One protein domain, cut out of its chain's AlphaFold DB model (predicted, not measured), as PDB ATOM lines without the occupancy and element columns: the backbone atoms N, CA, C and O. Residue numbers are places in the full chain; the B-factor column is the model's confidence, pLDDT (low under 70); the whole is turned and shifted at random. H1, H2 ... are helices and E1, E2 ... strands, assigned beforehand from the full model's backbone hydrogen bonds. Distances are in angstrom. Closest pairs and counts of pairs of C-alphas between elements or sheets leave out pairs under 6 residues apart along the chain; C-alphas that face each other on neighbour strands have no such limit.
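What this domain is: This is residues 151 to 251 of the 257 residues of a protein of Armatimonadetes bacterium (UniProt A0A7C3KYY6). A small antiparallel sheet of three strands, E1, E3 and E2, has one long helix, H4, over one face; H4 runs along the strands and on past the sheet to the short helix H3. At the far end from the sheet, the short helices H1 and H2 make a helical hairpin, while the short strand E4 follows H4 and pairs with no named strand. The printed part has 101 residues, with four named helices and four named strands in the order E1 H1 H2 H3 E2 E3 H4 E4; the class is mixed, helices and strands, in two layers, with H4 on one face of the sheet. The whole is compact, with a radius of gyration of the C-alphas of 13.5 A, and elongated, spanning 41 by 27 by 22 A.

How they stand to each other: Look first at the inner strand E3, residues 212 to 215, and the edge strand E2, residues 203 to 205, a hairpin: N 204 and O 214 are 2.9 A apart, and N 214 and O 204 are 2.8 A apart, both within hydrogen-bond range. The other edge strand, E1, residues 154 to 157, is antiparallel to E3 at 176 degrees; C-alphas 154 and 214 face each other at 4.8 A, but no backbone N and O across this pair are within hydrogen-bond range. H4, residues 221 to 239, is on the sheet at a height of 9.1 A, over E2, and runs along the strands, at 17 degrees to E2 on the local plane; the closest C-alphas of H4 and E2 are those of Val 224 and Ala 203, 5.6 A apart. H3, residues 186 to 192, only grazes the sheet with residues 186 to 191. It touches residues 231 to 239 of H4, closest at the C-alphas of Ile 190 and Ala 231, 6.1 A apart; their lines are only just about perpendicular, at 70.1 degrees. Farther out, H1, residues 165 to 170, touches H2, residues 176 to 181, at a shallow tilt of 29 degrees, opposite ways; the C-alphas of Ala 168 and Arg 179 come closest, at 5.0 A. H1 and H4 are only just apart, at 8.3 A. E4, residues 248 to 250, is apart from H4. In H1, H2, H3 and H4 every O i to N i+4 pair is within hydrogen-bond range.

Where its parts are: Find C-alpha 154 at (-22.413, 29.061, -33.292), where E1 begins; E1 is 8.4 A long and E3 9.6 A. H4 runs 26.7 A from C-alpha 221 at (-12.579, 23.864, -32.756) to C-alpha 239 at (-17.523, 28.713, -58.518), and H3 is 10.0 A long. E4 ends at C-alpha 250, at (-7.371, 32.636, -31.862).

The domain as a whole: The two C-alphas farthest apart, those of Glu 180 and Glu 218, are 41.6 A apart. The printed part has no cut and no long link. Its mean pLDDT is 96.5, and no printed residue is under 70.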
ATOM      1  N   PRO A 151     -30.913  27.805 -33.989       93.44
ATOM      2  CA  PRO A 151     -30.873  28.073 -32.549       93.44
ATOM      3  C   PRO A 151     -29.635  27.488 -31.850       93.44
ATOM      4  O   PRO A 151     -29.433  27.712 -30.660       93.44
ATOM      5  N   HIS A 152     -28.834  26.690 -32.561       96.31
ATOM      6  CA  HIS A 152     -27.677  25.997 -31.999       96.31
ATOM      7  C   HIS A 152     -26.530  26.979 -31.715       96.31
ATOM      8  O   HIS A 152     -26.360  27.941 -32.477       96.31
ATOM      9  N   PRO A 153     -25.688  26.713 -30.698       96.12
ATOM     10  CA  PRO A 153     -24.477  27.489 -30.473       96.12
ATOM     11  C   PRO A 153     -23.623  27.557 -31.744       96.12
ATOM     12  O   PRO A 153     -23.369  26.547 -32.402       96.12
ATOM     13  N   SER A 154     -23.220  28.768 -32.110       95.56
ATOM     14  CA  SER A 154     -22.413  29.061 -33.292       95.56
ATOM     15  C   SER A 154     -21.739  30.422 -33.129       95.56
ATOM     16  O   SER A 154     -22.025  31.161 -32.186       95.56
ATOM     17  N   VAL A 155     -20.875  30.755 -34.079       93.81
ATOM     18  CA  VAL A 155     -20.212  32.063 -34.197       93.81
ATOM     19  C   VAL A 155     -20.923  32.990 -35.194       93.81
ATOM     20  O   VAL A 155     -20.344  33.943 -35.701       93.81
ATOM     21  N   GLY A 156     -22.195  32.707 -35.497       94.50
ATOM     22  CA  GLY A 156     -22.945  33.408 -36.536       94.50
ATOM     23  C   GLY A 156     -22.579  32.942 -37.948       94.50
ATOM     24  O   GLY A 156     -22.223  31.782 -38.165       94.50
ATOM     25  N   SER A 157     -22.695  33.858 -38.912       96.31
ATOM     26  CA  SER A 157     -22.203  33.652 -40.276       96.31
ATOM     27  C   SER A 157     -20.690  33.456 -40.254       96.31
ATOM     28  O   SER A 157     -19.959  34.355 -39.852       96.31
ATOM     29  N   PHE A 158     -20.223  32.299 -40.712       98.19
ATOM     30  CA  PHE A 158     -18.809  31.956 -40.659       98.19
ATOM     31  C   PHE A 158     -17.981  32.731 -41.688       98.19
ATOM     32  O   PHE A 158     -16.860  33.148 -41.400       98.19
ATOM     33  N   PHE A 159     -18.541  32.948 -42.880       98.25
ATOM     34  CA  PHE A 159     -17.906  33.670 -43.981       98.25
ATOM     35  C   PHE A 159     -18.615  34.988 -44.286       98.25
ATOM     36  O   PHE A 159     -19.844  35.083 -44.183       98.25
ATOM     37  N   LYS A 160     -17.835  35.976 -44.737       97.00
ATOM     38  CA  LYS A 160     -18.351  37.221 -45.317       97.00
ATOM     39  C   LYS A 160     -19.086  36.917 -46.624       97.00
ATOM     40  O   LYS A 160     -18.783  35.940 -47.307       97.00
ATOM     41  N   ASN A 161     -20.029  37.776 -47.011       97.12
ATOM     42  CA  ASN A 161     -20.561  37.718 -48.372       97.12
ATOM     43  C   ASN A 161     -19.490  38.146 -49.377       97.12
ATOM     44  O   ASN A 161     -18.667  39.010 -49.082       97.12
ATOM     45  N   VAL A 162     -19.551  37.576 -50.575       97.12
ATOM     46  CA  VAL A 162     -18.622  37.897 -51.658       97.12
ATOM     47  C   VAL A 162     -19.154  39.124 -52.390       97.12
ATOM     48  O   VAL A 162     -20.314  39.151 -52.809       97.12
ATOM     49  N   LEU A 163     -18.315  40.153 -52.491       95.81
ATOM     50  CA  LEU A 163     -18.628  41.420 -53.146       95.81
ATOM     51  C   LEU A 163     -17.891  41.477 -54.484       95.81
ATOM     52  O   LEU A 163     -16.796  42.023 -54.577       95.81
ATOM     53  N   ASP A 164     -18.482  40.865 -55.503       95.88
ATOM     54  CA  ASP A 164     -17.919  40.799 -56.848       95.88
ATOM     55  C   ASP A 164     -19.057  40.783 -57.873       95.88
ATOM     56  O   ASP A 164     -19.844  39.835 -57.955       95.88
ATOM     57  N   ARG A 165     -19.157  41.864 -58.651       95.12
ATOM     58  CA  ARG A 165     -20.211  42.027 -59.654       95.12
ATOM     59  C   ARG A 165     -20.064  41.029 -60.799       95.12
ATOM     60  O   ARG A 165     -21.066  40.462 -61.225       95.12
ATOM     61  N   GLU A 166     -18.851  40.786 -61.284       94.25
ATOM     62  CA  GLU A 166     -18.626  39.875 -62.408       94.25
ATOM     63  C   GLU A 166     -18.966  38.438 -62.024       94.25
ATOM     64  O   GLU A 166     -19.677  37.745 -62.754       94.25
ATOM     65  N   VAL A 167     -18.530  37.999 -60.841       94.25
ATOM     66  CA  VAL A 167     -18.924  36.697 -60.297       94.25
ATOM     67  C   VAL A 167     -20.441  36.644 -60.124       94.25
ATOM     68  O   VAL A 167     -21.053  35.683 -60.581       94.25
ATOM     69  N   ALA A 168     -21.077  37.675 -59.555       95.69
ATOM     70  CA  ALA A 168     -22.515  37.662 -59.283       95.69
ATOM     71  C   ALA A 168     -23.366  37.475 -60.552       95.69
ATOM     72  O   ALA A 168     -24.376  36.767 -60.520       95.69
ATOM     73  N   HIS A 169     -22.951  38.059 -61.682       95.06
ATOM     74  CA  HIS A 169     -23.626  37.870 -62.972       95.06
ATOM     75  C   HIS A 169     -23.434  36.470 -63.575       95.06
ATOM     76  O   HIS A 169     -24.252  36.072 -64.402       95.06
ATOM     77  N   ARG A 170     -22.409  35.717 -63.152       94.12
ATOM     78  CA  ARG A 170     -22.166  34.328 -63.578       94.12
ATOM     79  C   ARG A 170     -22.868  33.285 -62.704       94.12
ATOM     80  O   ARG A 170     -22.953  32.133 -63.111       94.12
ATOM     81  N   ILE A 171     -23.359  33.663 -61.519       92.56
ATOM     82  CA  ILE A 171     -24.090  32.745 -60.638       92.56
ATOM     83  C   ILE A 171     -25.543  32.597 -61.113       92.56
ATOM     84  O   ILE A 171     -26.385  33.504 -60.977       92.56
ATOM     85  N   ASP A 172     -25.845  31.413 -61.640       88.44
ATOM     86  CA  ASP A 172     -27.198  30.997 -62.000       88.44
ATOM     87  C   ASP A 172     -28.101  30.944 -60.767       88.44
ATOM     88  O   ASP A 172     -27.683  30.545 -59.689       88.44
ATOM     89  N   GLY A 173     -29.357  31.379 -60.898       88.81
ATOM     90  CA  GLY A 173     -30.324  31.356 -59.791       88.81
ATOM     91  C   GLY A 173     -30.117  32.412 -58.691       88.81
ATOM     92  O   GLY A 173     -30.948  32.494 -57.783       88.81
ATOM     93  N   LEU A 174     -29.079  33.256 -58.766       93.81
ATOM     94  CA  LEU A 174     -28.922  34.392 -57.852       93.81
ATOM     95  C   LEU A 174     -30.067  35.403 -58.037       93.81
ATOM     96  O   LEU A 174     -30.441  35.754 -59.160       93.81
ATOM     97  N   ARG A 175     -30.625  35.891 -56.922       93.44
ATOM     98  CA  ARG A 175     -31.720  36.875 -56.920       93.44
ATOM     99  C   ARG A 175     -31.292  38.147 -57.666       93.44
ATOM    100  O   ARG A 175     -30.184  38.633 -57.455       93.44
ATOM    101  N   ALA A 176     -32.168  38.687 -58.515       93.69
ATOM    102  CA  ALA A 176     -31.816  39.771 -59.439       93.69
ATOM    103  C   ALA A 176     -31.253  41.020 -58.737       93.69
ATOM    104  O   ALA A 176     -30.245  41.563 -59.165       93.69
ATOM    105  N   ASP A 177     -31.839  41.441 -57.618       94.00
ATOM    106  CA  ASP A 177     -31.353  42.580 -56.828       94.00
ATOM    107  C   ASP A 177     -29.957  42.346 -56.224       94.00
ATOM    108  O   ASP A 177     -29.159  43.276 -56.157       94.00
ATOM    109  N   LEU A 178     -29.646  41.115 -55.805       94.31
ATOM    110  CA  LEU A 178     -28.321  40.746 -55.297       94.31
ATOM    111  C   LEU A 178     -27.284  40.710 -56.420       94.31
ATOM    112  O   LEU A 178     -26.168  41.195 -56.239       94.31
ATOM    113  N   ARG A 179     -27.681  40.197 -57.587       95.31
ATOM    114  CA  ARG A 179     -26.859  40.191 -58.797       95.31
ATOM    115  C   ARG A 179     -26.472  41.609 -59.213       95.31
ATOM    116  O   ARG A 179     -25.286  41.893 -59.332       95.31
ATOM    117  N   GLU A 180     -27.445  42.508 -59.337       94.88
ATOM    118  CA  GLU A 180     -27.189  43.910 -59.698       94.88
ATOM    119  C   GLU A 180     -26.341  44.641 -58.644       94.88
ATOM    120  O   GLU A 180     -25.483  45.469 -58.968       94.88
ATOM    121  N   ALA A 181     -26.529  44.308 -57.364       94.31
ATOM    122  CA  ALA A 181     -25.704  44.838 -56.283       94.31
ATOM    123  C   ALA A 181     -24.274  44.262 -56.263       94.31
ATOM    124  O   ALA A 181     -23.426  44.802 -55.556       94.31
ATOM    125  N   GLY A 182     -23.990  43.193 -57.016       96.00
ATOM    126  CA  GLY A 182     -22.712  42.480 -56.973       96.00
ATOM    127  C   GLY A 182     -22.457  41.775 -55.639       96.00
ATOM    128  O   GLY A 182     -21.314  41.683 -55.207       96.00
ATOM    129  N   ILE A 183     -23.516  41.325 -54.960       96.19
ATOM    130  CA  ILE A 183     -23.442  40.688 -53.641       96.19
ATOM    131  C   ILE A 183     -23.858  39.229 -53.773       96.19
ATOM    132  O   ILE A 183     -24.997  38.930 -54.125       96.19
ATOM    133  N   ILE A 184     -22.974  38.311 -53.398       97.50
ATOM    134  CA  ILE A 184     -23.258  36.878 -53.393       97.50
ATOM    135  C   ILE A 184     -23.234  36.391 -51.942       97.50
ATOM    136  O   ILE A 184     -22.186  36.438 -51.288       97.50
ATOM    137  N   PRO A 185     -24.371  35.928 -51.392       97.12
ATOM    138  CA  PRO A 185     -24.388  35.390 -50.041       97.12
ATOM    139  C   PRO A 185     -23.501  34.146 -49.928       97.12
ATOM    140  O   PRO A 185     -23.718  33.179 -50.655       97.12
ATOM    141  N   ALA A 186     -22.563  34.106 -48.980       97.94
ATOM    142  CA  ALA A 186     -21.706  32.923 -48.810       97.94
ATOM    143  C   ALA A 186     -22.529  31.658 -48.520       97.94
ATOM    144  O   ALA A 186     -22.270  30.594 -49.071       97.94
ATOM    145  N   GLY A 187     -23.603  31.795 -47.732       97.44
ATOM    146  CA  GLY A 187     -24.533  30.695 -47.473       97.44
ATOM    147  C   GLY A 187     -25.202  30.132 -48.729       97.44
ATOM    148  O   GLY A 187     -25.501  28.946 -48.746       97.44
ATOM    149  N   TYR A 188     -25.404  30.943 -49.774       97.06
ATOM    150  CA  TYR A 188     -25.945  30.471 -51.051       97.06
ATOM    151  C   TYR A 188     -24.943  29.558 -51.769       97.06
ATOM    152  O   TYR A 188     -25.307  28.467 -52.197       97.06
ATOM    153  N   LEU A 189     -23.672  29.967 -51.833       97.94
ATOM    154  CA  LEU A 189     -22.603  29.181 -52.462       97.94
ATOM    155  C   LEU A 189     -22.377  27.853 -51.727       97.94
ATOM    156  O   LEU A 189     -22.322  26.796 -52.346       97.94
ATOM    157  N   ILE A 190     -22.323  27.895 -50.393       98.44
ATOM    158  CA  ILE A 190     -22.124  26.700 -49.558       98.44
ATOM    159  C   ILE A 190     -23.304  25.724 -49.698       98.44
ATOM    160  O   ILE A 190     -23.119  24.507 -49.741       98.44
ATOM    161  N   GLU A 191     -24.528  26.248 -49.785       97.69
ATOM    162  CA  GLU A 191     -25.722  25.442 -50.038       97.69
ATOM    163  C   GLU A 191     -25.697  24.791 -51.422       97.69
ATOM    164  O   GLU A 191     -25.982  23.597 -51.522       97.69
ATOM    165  N   ALA A 192     -25.309  25.531 -52.462       96.75
ATOM    166  CA  ALA A 192     -25.196  25.009 -53.820       96.75
ATOM    167  C   ALA A 192     -24.144  23.887 -53.936       96.75
ATOM    168  O   ALA A 192     -24.344  22.937 -54.685       96.75
ATOM    169  N   CYS A 193     -23.096  23.913 -53.104       97.75
ATOM    170  CA  CYS A 193     -22.134  22.812 -52.956       97.75
ATOM    171  C   CYS A 193     -22.663  21.602 -52.147       97.75
ATOM    172  O   CYS A 193     -21.890  20.708 -51.784       97.75
ATOM    173  N   GLY A 194     -23.957  21.573 -51.803       97.81
ATOM    174  CA  GLY A 194     -24.610  20.449 -51.126       97.81
ATOM    175  C   GLY A 194     -24.156  20.233 -49.681       97.81
ATOM    176  O   GLY A 194     -24.181  19.107 -49.190       97.81
ATOM    177  N   MET A 195     -23.695  21.282 -48.993       98.31
ATOM    178  CA  MET A 195     -23.047  21.134 -47.682       98.31
ATOM    179  C   MET A 195     -23.987  21.222 -46.476       98.31
ATOM    180  O   MET A 195     -23.562  20.971 -45.348       98.31
ATOM    181  N   LYS A 196     -25.263  21.562 -46.678       98.44
ATOM    182  CA  LYS A 196     -26.261  21.572 -45.601       98.44
ATOM    183  C   LYS A 196     -26.339  20.203 -44.921       98.44
ATOM    184  O   LYS A 196     -26.552  19.189 -45.574       98.44
ATOM    185  N   GLY A 197     -26.193  20.183 -43.598       98.25
ATOM    186  CA  GLY A 197     -26.202  18.962 -42.792       98.25
ATOM    187  C   GLY A 197     -24.875  18.197 -42.756       98.25
ATOM    188  O   GLY A 197     -24.788  17.216 -42.018       98.25
ATOM    189  N   LEU A 198     -23.837  18.630 -43.490       98.50
ATOM    190  CA  LEU A 198     -22.509  18.022 -43.393       98.50
ATOM    191  C   LEU A 198     -21.992  18.136 -41.955       98.50
ATOM    192  O   LEU A 198     -22.074  19.201 -41.340       98.50
ATOM    193  N   ARG A 199     -21.454  17.033 -41.430       98.19
ATOM    194  CA  ARG A 199     -21.057  16.893 -40.028       98.19
ATOM    195  C   ARG A 199     -19.611  16.421 -39.906       98.19
ATOM    196  O   ARG A 199     -19.170  15.559 -40.665       98.19
ATOM    197  N   ARG A 200     -18.916  16.933 -38.891       98.06
ATOM    198  CA  ARG A 200     -17.597  16.479 -38.437       98.06
ATOM    199  C   ARG A 200     -17.591  16.506 -36.908       98.06
ATOM    200  O   ARG A 200     -17.871  17.545 -36.325       98.06
ATOM    201  N   GLY A 201     -17.355  15.364 -36.261       97.50
ATOM    202  CA  GLY A 201     -17.467  15.258 -34.800       97.50
ATOM    203  C   GLY A 201     -18.824  15.761 -34.292       97.50
ATOM    204  O   GLY A 201     -19.876  15.297 -34.746       97.50
ATOM    205  N   ASN A 202     -18.808  16.740 -33.385       98.06
ATOM    206  CA  ASN A 202     -20.018  17.415 -32.897       98.06
ATOM    207  C   ASN A 202     -20.291  18.779 -33.561       98.06
ATOM    208  O   ASN A 202     -21.223  19.478 -33.162       98.06
ATOM    209  N   ALA A 203     -19.535  19.146 -34.598       98.50
ATOM    210  CA  ALA A 203     -19.820  20.300 -35.443       98.50
ATOM    211  C   ALA A 203     -20.621  19.897 -36.692       98.50
ATOM    212  O   ALA A 203     -20.443  18.805 -37.242       98.50
ATOM    213  N   PHE A 204     -21.485  20.782 -37.186       98.62
ATOM    214  CA  PHE A 204     -22.214  20.573 -38.440       98.62
ATOM    215  C   PHE A 204     -22.567  21.886 -39.141       98.62
ATOM    216  O   PHE A 204     -22.678  22.929 -38.506       98.62
ATOM    217  N   ILE A 205     -22.795  21.834 -40.453       98.75
ATOM    218  CA  ILE A 205     -23.340  22.958 -41.221       98.75
ATOM    219  C   ILE A 205     -24.864  22.924 -41.135       98.75
ATOM    220  O   ILE A 205     -25.498  21.922 -41.474       98.75
ATOM    221  N   SER A 206     -25.472  24.026 -40.701       98.38
ATOM    222  CA  SER A 206     -26.913  24.083 -40.474       98.38
ATOM    223  C   SER A 206     -27.736  23.853 -41.754       98.38
ATOM    224  O   SER A 206     -27.528  24.548 -42.752       98.38
ATOM    225  N   PRO A 207     -28.751  22.964 -41.724       97.44
ATOM    226  CA  PRO A 207     -29.729  22.838 -42.807       97.44
ATOM    227  C   PRO A 207     -30.581  24.096 -43.022       97.44
ATOM    228  O   PRO A 207     -31.062  24.334 -44.130       97.44
ATOM    229  N   LEU A 208     -30.763  24.913 -41.978       97.31
ATOM    230  CA  LEU A 208     -31.543  26.148 -42.060       97.31
ATOM    231  C   LEU A 208     -30.760  27.251 -42.784       97.31
ATOM    232  O   LEU A 208     -31.311  27.931 -43.645       97.31
ATOM    233  N   HIS A 209     -29.467  27.393 -42.479       97.56
ATOM    234  CA  HIS A 209     -28.601  28.393 -43.099       97.56
ATOM    235  C   HIS A 209     -27.169  27.871 -43.243       97.56
ATOM    236  O   HIS A 209     -26.435  27.768 -42.266       97.56
ATOM    237  N   ALA A 210     -26.720  27.643 -44.478       98.06
ATOM    238  CA  ALA A 210     -25.454  26.949 -44.736       98.06
ATOM    239  C   ALA A 210     -24.176  27.735 -44.359       98.06
ATOM    240  O   ALA A 210     -23.088  27.180 -44.390       98.06
ATOM    241  N   ASN A 211     -24.294  29.010 -43.971       98.19
ATOM    242  CA  ASN A 211     -23.167  29.808 -43.474       98.19
ATOM    243  C   ASN A 211     -23.004  29.695 -41.949       98.19
ATOM    244  O   ASN A 211     -22.125  30.330 -41.382       98.19
ATOM    245  N   PHE A 212     -23.873  28.941 -41.271       98.38
ATOM    246  CA  PHE A 212     -23.792  28.712 -39.833       98.38
ATOM    247  C   PHE A 212     -23.190  27.335 -39.579       98.38
ATOM    248  O   PHE A 212     -23.822  26.307 -39.842       98.38
ATOM    249  N   LEU A 213     -21.970  27.338 -39.046       98.31
ATOM    250  CA  LEU A 213     -21.311  26.152 -38.519       98.31
ATOM    251  C   LEU A 213     -21.668  26.058 -37.036       98.31
ATOM    252  O   LEU A 213     -21.316  26.917 -36.226       98.31
ATOM    253  N   CYS A 214     -22.451  25.043 -36.713       98.25
ATOM    254  CA  CYS A 214     -23.119  24.882 -35.438       98.25
ATOM    255  C   CYS A 214     -22.463  23.786 -34.602       98.25
ATOM    256  O   CYS A 214     -21.947  22.799 -35.124       98.25
ATOM    257  N   ASN A 215     -22.549  23.955 -33.290       97.75
ATOM    258  CA  ASN A 215     -22.078  23.018 -32.284       97.75
ATOM    259  C   ASN A 215     -23.279  22.256 -31.688       97.75
ATOM    260  O   ASN A 215     -24.219  22.877 -31.192       97.75
ATOM    261  N   LEU A 216     -23.252  20.919 -31.729       96.19
ATOM    262  CA  LEU A 216     -24.254  20.037 -31.102       96.19
ATOM    263  C   LEU A 216     -24.011  19.807 -29.596       96.19
ATOM    264  O   LEU A 216     -24.749  19.054 -28.966       96.19
ATOM    265  N   GLY A 217     -22.992  20.451 -29.033       92.69
ATOM    266  CA  GLY A 217     -22.417  20.181 -27.719       92.69
ATOM    267  C   GLY A 217     -21.036  19.544 -27.877       92.69
ATOM    268  O   GLY A 217     -20.874  18.617 -28.661       92.69
ATOM    269  N   GLU A 218     -20.033  20.047 -27.153       94.69
ATOM    270  CA  GLU A 218     -18.666  19.486 -27.135       94.69
ATOM    271  C   GLU A 218     -17.961  19.394 -28.508       94.69
ATOM    272  O   GLU A 218     -17.039  18.597 -28.679       94.69
ATOM    273  N   ALA A 219     -18.372  20.173 -29.516       97.12
ATOM    274  CA  ALA A 219     -17.612  20.266 -30.762       97.12
ATOM    275  C   ALA A 219     -16.203  20.802 -30.506       97.12
ATOM    276  O   ALA A 219     -16.038  21.817 -29.825       97.12
ATOM    277  N   LYS A 220     -15.211  20.147 -31.112       97.12
ATOM    278  CA  LYS A 220     -13.843  20.655 -31.163       97.12
ATOM    279  C   LYS A 220     -13.750  21.816 -32.143       97.12
ATOM    280  O   LYS A 220     -14.429  21.832 -33.174       97.12
ATOM    281  N   ALA A 221     -12.868  22.760 -31.859       97.19
ATOM    282  CA  ALA A 221     -12.579  23.864 -32.756       97.19
ATOM    283  C   ALA A 221     -12.009  23.358 -34.092       97.19
ATOM    284  O   ALA A 221     -12.387  23.868 -35.149       97.19
ATOM    285  N   ALA A 222     -11.202  22.290 -34.066       97.12
ATOM    286  CA  ALA A 222     -10.708  21.612 -35.263       97.12
ATOM    287  C   ALA A 222     -11.831  21.029 -36.145       97.12
ATOM    288  O   ALA A 222     -11.720  21.056 -37.370       97.12
ATOM    289  N   ASP A 223     -12.939  20.553 -35.561       97.94
ATOM    290  CA  ASP A 223     -14.077  20.038 -36.338       97.94
ATOM    291  C   ASP A 223     -14.792  21.165 -37.099       97.94
ATOM    292  O   ASP A 223     -15.156  21.010 -38.269       97.94
ATOM    293  N   VAL A 224     -14.970  22.318 -36.444       98.06
ATOM    294  CA  VAL A 224     -15.533  23.529 -37.063       98.06
ATOM    295  C   VAL A 224     -14.597  24.047 -38.156       98.06
ATOM    296  O   VAL A 224     -15.049  24.342 -39.262       98.06
ATOM    297  N   HIS A 225     -13.293  24.111 -37.878       97.62
ATOM    298  CA  HIS A 225     -12.287  24.523 -38.853       97.62
ATOM    299  C   HIS A 225     -12.282  23.613 -40.086       97.62
ATOM    300  O   HIS A 225     -12.296  24.112 -41.209       97.62
ATOM    301  N   TRP A 226     -12.367  22.294 -39.901       97.94
ATOM    302  CA  TRP A 226     -12.449  21.343 -41.007       97.94
ATOM    303  C   TRP A 226     -13.666  21.603 -41.905       97.94
ATOM    304  O   TRP A 226     -13.533  21.655 -43.128       97.94
ATOM    305  N   LEU A 227     -14.849  21.831 -41.316       98.56
ATOM    306  CA  LEU A 227     -16.059  22.171 -42.081       98.56
ATOM    307  C   LEU A 227     -15.886  23.474 -42.868       98.56
ATOM    308  O   LEU A 227     -16.352  23.571 -44.004       98.56
ATOM    309  N   ALA A 228     -15.204  24.461 -42.284       98.38
ATOM    310  CA  ALA A 228     -14.908  25.718 -42.954       98.38
ATOM    311  C   ALA A 228     -13.944  25.522 -44.135       98.38
ATOM    312  O   ALA A 228     -14.203  26.036 -45.222       98.38
ATOM    313  N   GLN A 229     -12.868  24.749 -43.966       98.12
ATOM    314  CA  GLN A 229     -11.930  24.462 -45.056       98.12
ATOM    315  C   GLN A 229     -12.593  23.671 -46.183       98.12
ATOM    316  O   GLN A 229     -12.391  23.980 -47.357       98.12
ATOM    317  N   GLU A 230     -13.455  22.713 -45.844       98.50
ATOM    318  CA  GLU A 230     -14.220  21.969 -46.840       98.50
ATOM    319  C   GLU A 230     -15.186  22.886 -47.611       98.50
ATOM    320  O   GLU A 230     -15.331  22.743 -48.826       98.50
ATOM    321  N   ALA A 231     -15.787  23.877 -46.941       98.62
ATOM    322  CA  ALA A 231     -16.631  24.878 -47.588       98.62
ATOM    323  C   ALA A 231     -15.841  25.772 -48.543       98.62
ATOM    324  O   ALA A 231     -16.252  25.949 -49.690       98.62
ATOM    325  N   LYS A 232     -14.674  26.268 -48.116       98.62
ATOM    326  CA  LYS A 232     -13.761  27.024 -48.985       98.62
ATOM    327  C   LYS A 232     -13.360  26.208 -50.212       98.62
ATOM    328  O   LYS A 232     -13.451  26.703 -51.331       98.62
ATOM    329  N   ARG A 233     -12.951  24.952 -50.006       98.62
ATOM    330  CA  ARG A 233     -12.488  24.056 -51.070       98.62
ATOM    331  C   ARG A 233     -13.572  23.827 -52.122       98.62
ATOM    332  O   ARG A 233     -13.316  24.063 -53.299       98.62
ATOM    333  N   ARG A 234     -14.780  23.425 -51.709       98.56
ATOM    334  CA  ARG A 234     -15.883  23.139 -52.643       98.56
ATOM    335  C   ARG A 234     -16.380  24.384 -53.366       98.56
ATOM    336  O   ARG A 234     -16.602  24.322 -54.568       98.56
ATOM    337  N   VAL A 235     -16.517  25.513 -52.666       98.25
ATOM    338  CA  VAL A 235     -16.961  26.767 -53.297       98.25
ATOM    339  C   VAL A 235     -15.935  27.266 -54.310       98.25
ATOM    340  O   VAL A 235     -16.312  27.737 -55.383       98.25
ATOM    341  N   ARG A 236     -14.641  27.101 -54.029       98.12
ATOM    342  CA  ARG A 236     -13.592  27.409 -54.997       98.12
ATOM    343  C   ARG A 236     -13.625  26.496 -56.215       98.12
ATOM    344  O   ARG A 236     -13.485  26.987 -57.326       98.12
ATOM    345  N   GLU A 237     -13.774  25.191 -56.016       98.00
ATOM    346  CA  GLU A 237     -13.820  24.220 -57.116       98.00
ATOM    347  C   GLU A 237     -15.034  24.434 -58.026       98.00
ATOM    348  O   GLU A 237     -14.889  24.383 -59.243       98.00
ATOM    349  N   GLU A 238     -16.201  24.719 -57.443       96.44
ATOM    350  CA  GLU A 238     -17.454  24.881 -58.185       96.44
ATOM    351  C   GLU A 238     -17.581  26.269 -58.833       96.44
ATOM    352  O   GLU A 238     -17.973  26.390 -59.991       96.44
ATOM    353  N   PHE A 239     -17.241  27.335 -58.100       95.56
ATOM    354  CA  PHE A 239     -17.523  28.713 -58.518       95.56
ATOM    355  C   PHE A 239     -16.274  29.540 -58.839       95.56
ATOM    356  O   PHE A 239     -16.398  30.666 -59.323       95.56
ATOM    357  N   GLY A 240     -15.072  29.036 -58.548       95.69
ATOM    358  CA  GLY A 240     -13.837  29.820 -58.643       95.69
ATOM    359  C   GLY A 240     -13.764  30.960 -57.622       95.69
ATOM    360  O   GLY A 240     -13.057  31.939 -57.847       95.69
ATOM    361  N   VAL A 241     -14.520  30.864 -56.523       96.62
ATOM    362  CA  VAL A 241     -14.657  31.912 -55.503       96.62
ATOM    363  C   VAL A 241     -13.928  31.515 -54.224       96.62
ATOM    364  O   VAL A 241     -14.153  30.435 -53.683       96.62
ATOM    365  N   GLU A 242     -13.096  32.411 -53.701       97.00
ATOM    366  CA  GLU A 242     -12.454  32.248 -52.394       97.00
ATOM    367  C   GLU A 242     -13.341  32.848 -51.295       97.00
ATOM    368  O   GLU A 242     -13.604  34.051 -51.277       97.00
ATOM    369  N   LEU A 243     -13.811  32.013 -50.363       98.12
ATOM    370  CA  LEU A 243     -14.562  32.495 -49.203       98.12
ATOM    371  C   LEU A 243     -13.615  33.048 -48.132       98.12
ATOM    372  O   LEU A 243     -12.710  32.358 -47.653       98.12
ATOM    373  N   GLU A 244     -13.887  34.276 -47.700       96.75
ATOM    374  CA  GLU A 244     -13.172  34.935 -46.610       96.75
ATOM    375  C   GLU A 244     -13.912  34.728 -45.273       96.75
ATOM    376  O   GLU A 244     -15.102  35.059 -45.174       96.75
ATOM    377  N   PRO A 245     -13.257  34.185 -44.230       96.12
ATOM    378  CA  PRO A 245     -13.854  34.077 -42.903       96.12
ATOM    379  C   PRO A 245     -14.249  35.445 -42.318       96.12
ATOM    380  O   PRO A 245     -13.484  36.406 -42.349       96.12
ATOM    381  N   GLU A 246     -15.447  35.526 -41.740       95.25
ATOM    382  CA  GLU A 246     -15.861  36.618 -40.847       95.25
ATOM    383  C   GLU A 246     -15.463  36.322 -39.391       95.25
ATOM    384  O   GLU A 246     -15.362  37.234 -38.573       95.25
ATOM    385  N   VAL A 247     -15.225  35.058 -39.058       95.06
ATOM    386  CA  VAL A 247     -14.832  34.618 -37.717       95.06
ATOM    387  C   VAL A 247     -13.345  34.864 -37.498       95.06
ATOM    388  O   VAL A 247     -12.536  34.628 -38.394       95.06
ATOM    389  N   LEU A 248     -12.976  35.318 -36.296       93.19
ATOM    390  CA  LEU A 248     -11.570  35.453 -35.913       93.19
ATOM    391  C   LEU A 248     -11.063  34.158 -35.289       93.19
ATOM    392  O   LEU A 248     -11.660  33.639 -34.343       93.19
ATOM    393  N   TYR A 249      -9.937  33.680 -35.797       93.88
ATOM    394  CA  TYR A 249      -9.209  32.555 -35.230       93.88
ATOM    395  C   TYR A 249      -8.279  33.048 -34.123       93.88
ATOM    396  O   TYR A 249      -7.560  34.027 -34.313       93.88
ATOM    397  N   LEU A 250      -8.290  32.376 -32.974       92.94
ATOM    398  CA  LEU A 250      -7.371  32.636 -31.862       92.94
ATOM    399  C   LEU A 250      -6.658  31.351 -31.452       92.94
ATOM    400  O   LEU A 250      -7.260  30.280 -31.510       92.94
ATOM    401  N   GLY A 251      -5.416  31.471 -30.988       93.19
ATOM    402  CA  GLY A 251      -4.600  30.337 -30.553       93.19
ATOM    403  C   GLY A 251      -3.721  29.770 -31.661       93.19
ATOM    404  O   GLY A 251      -3.610  30.354 -32.739       93.19
TER     405      GLY A 251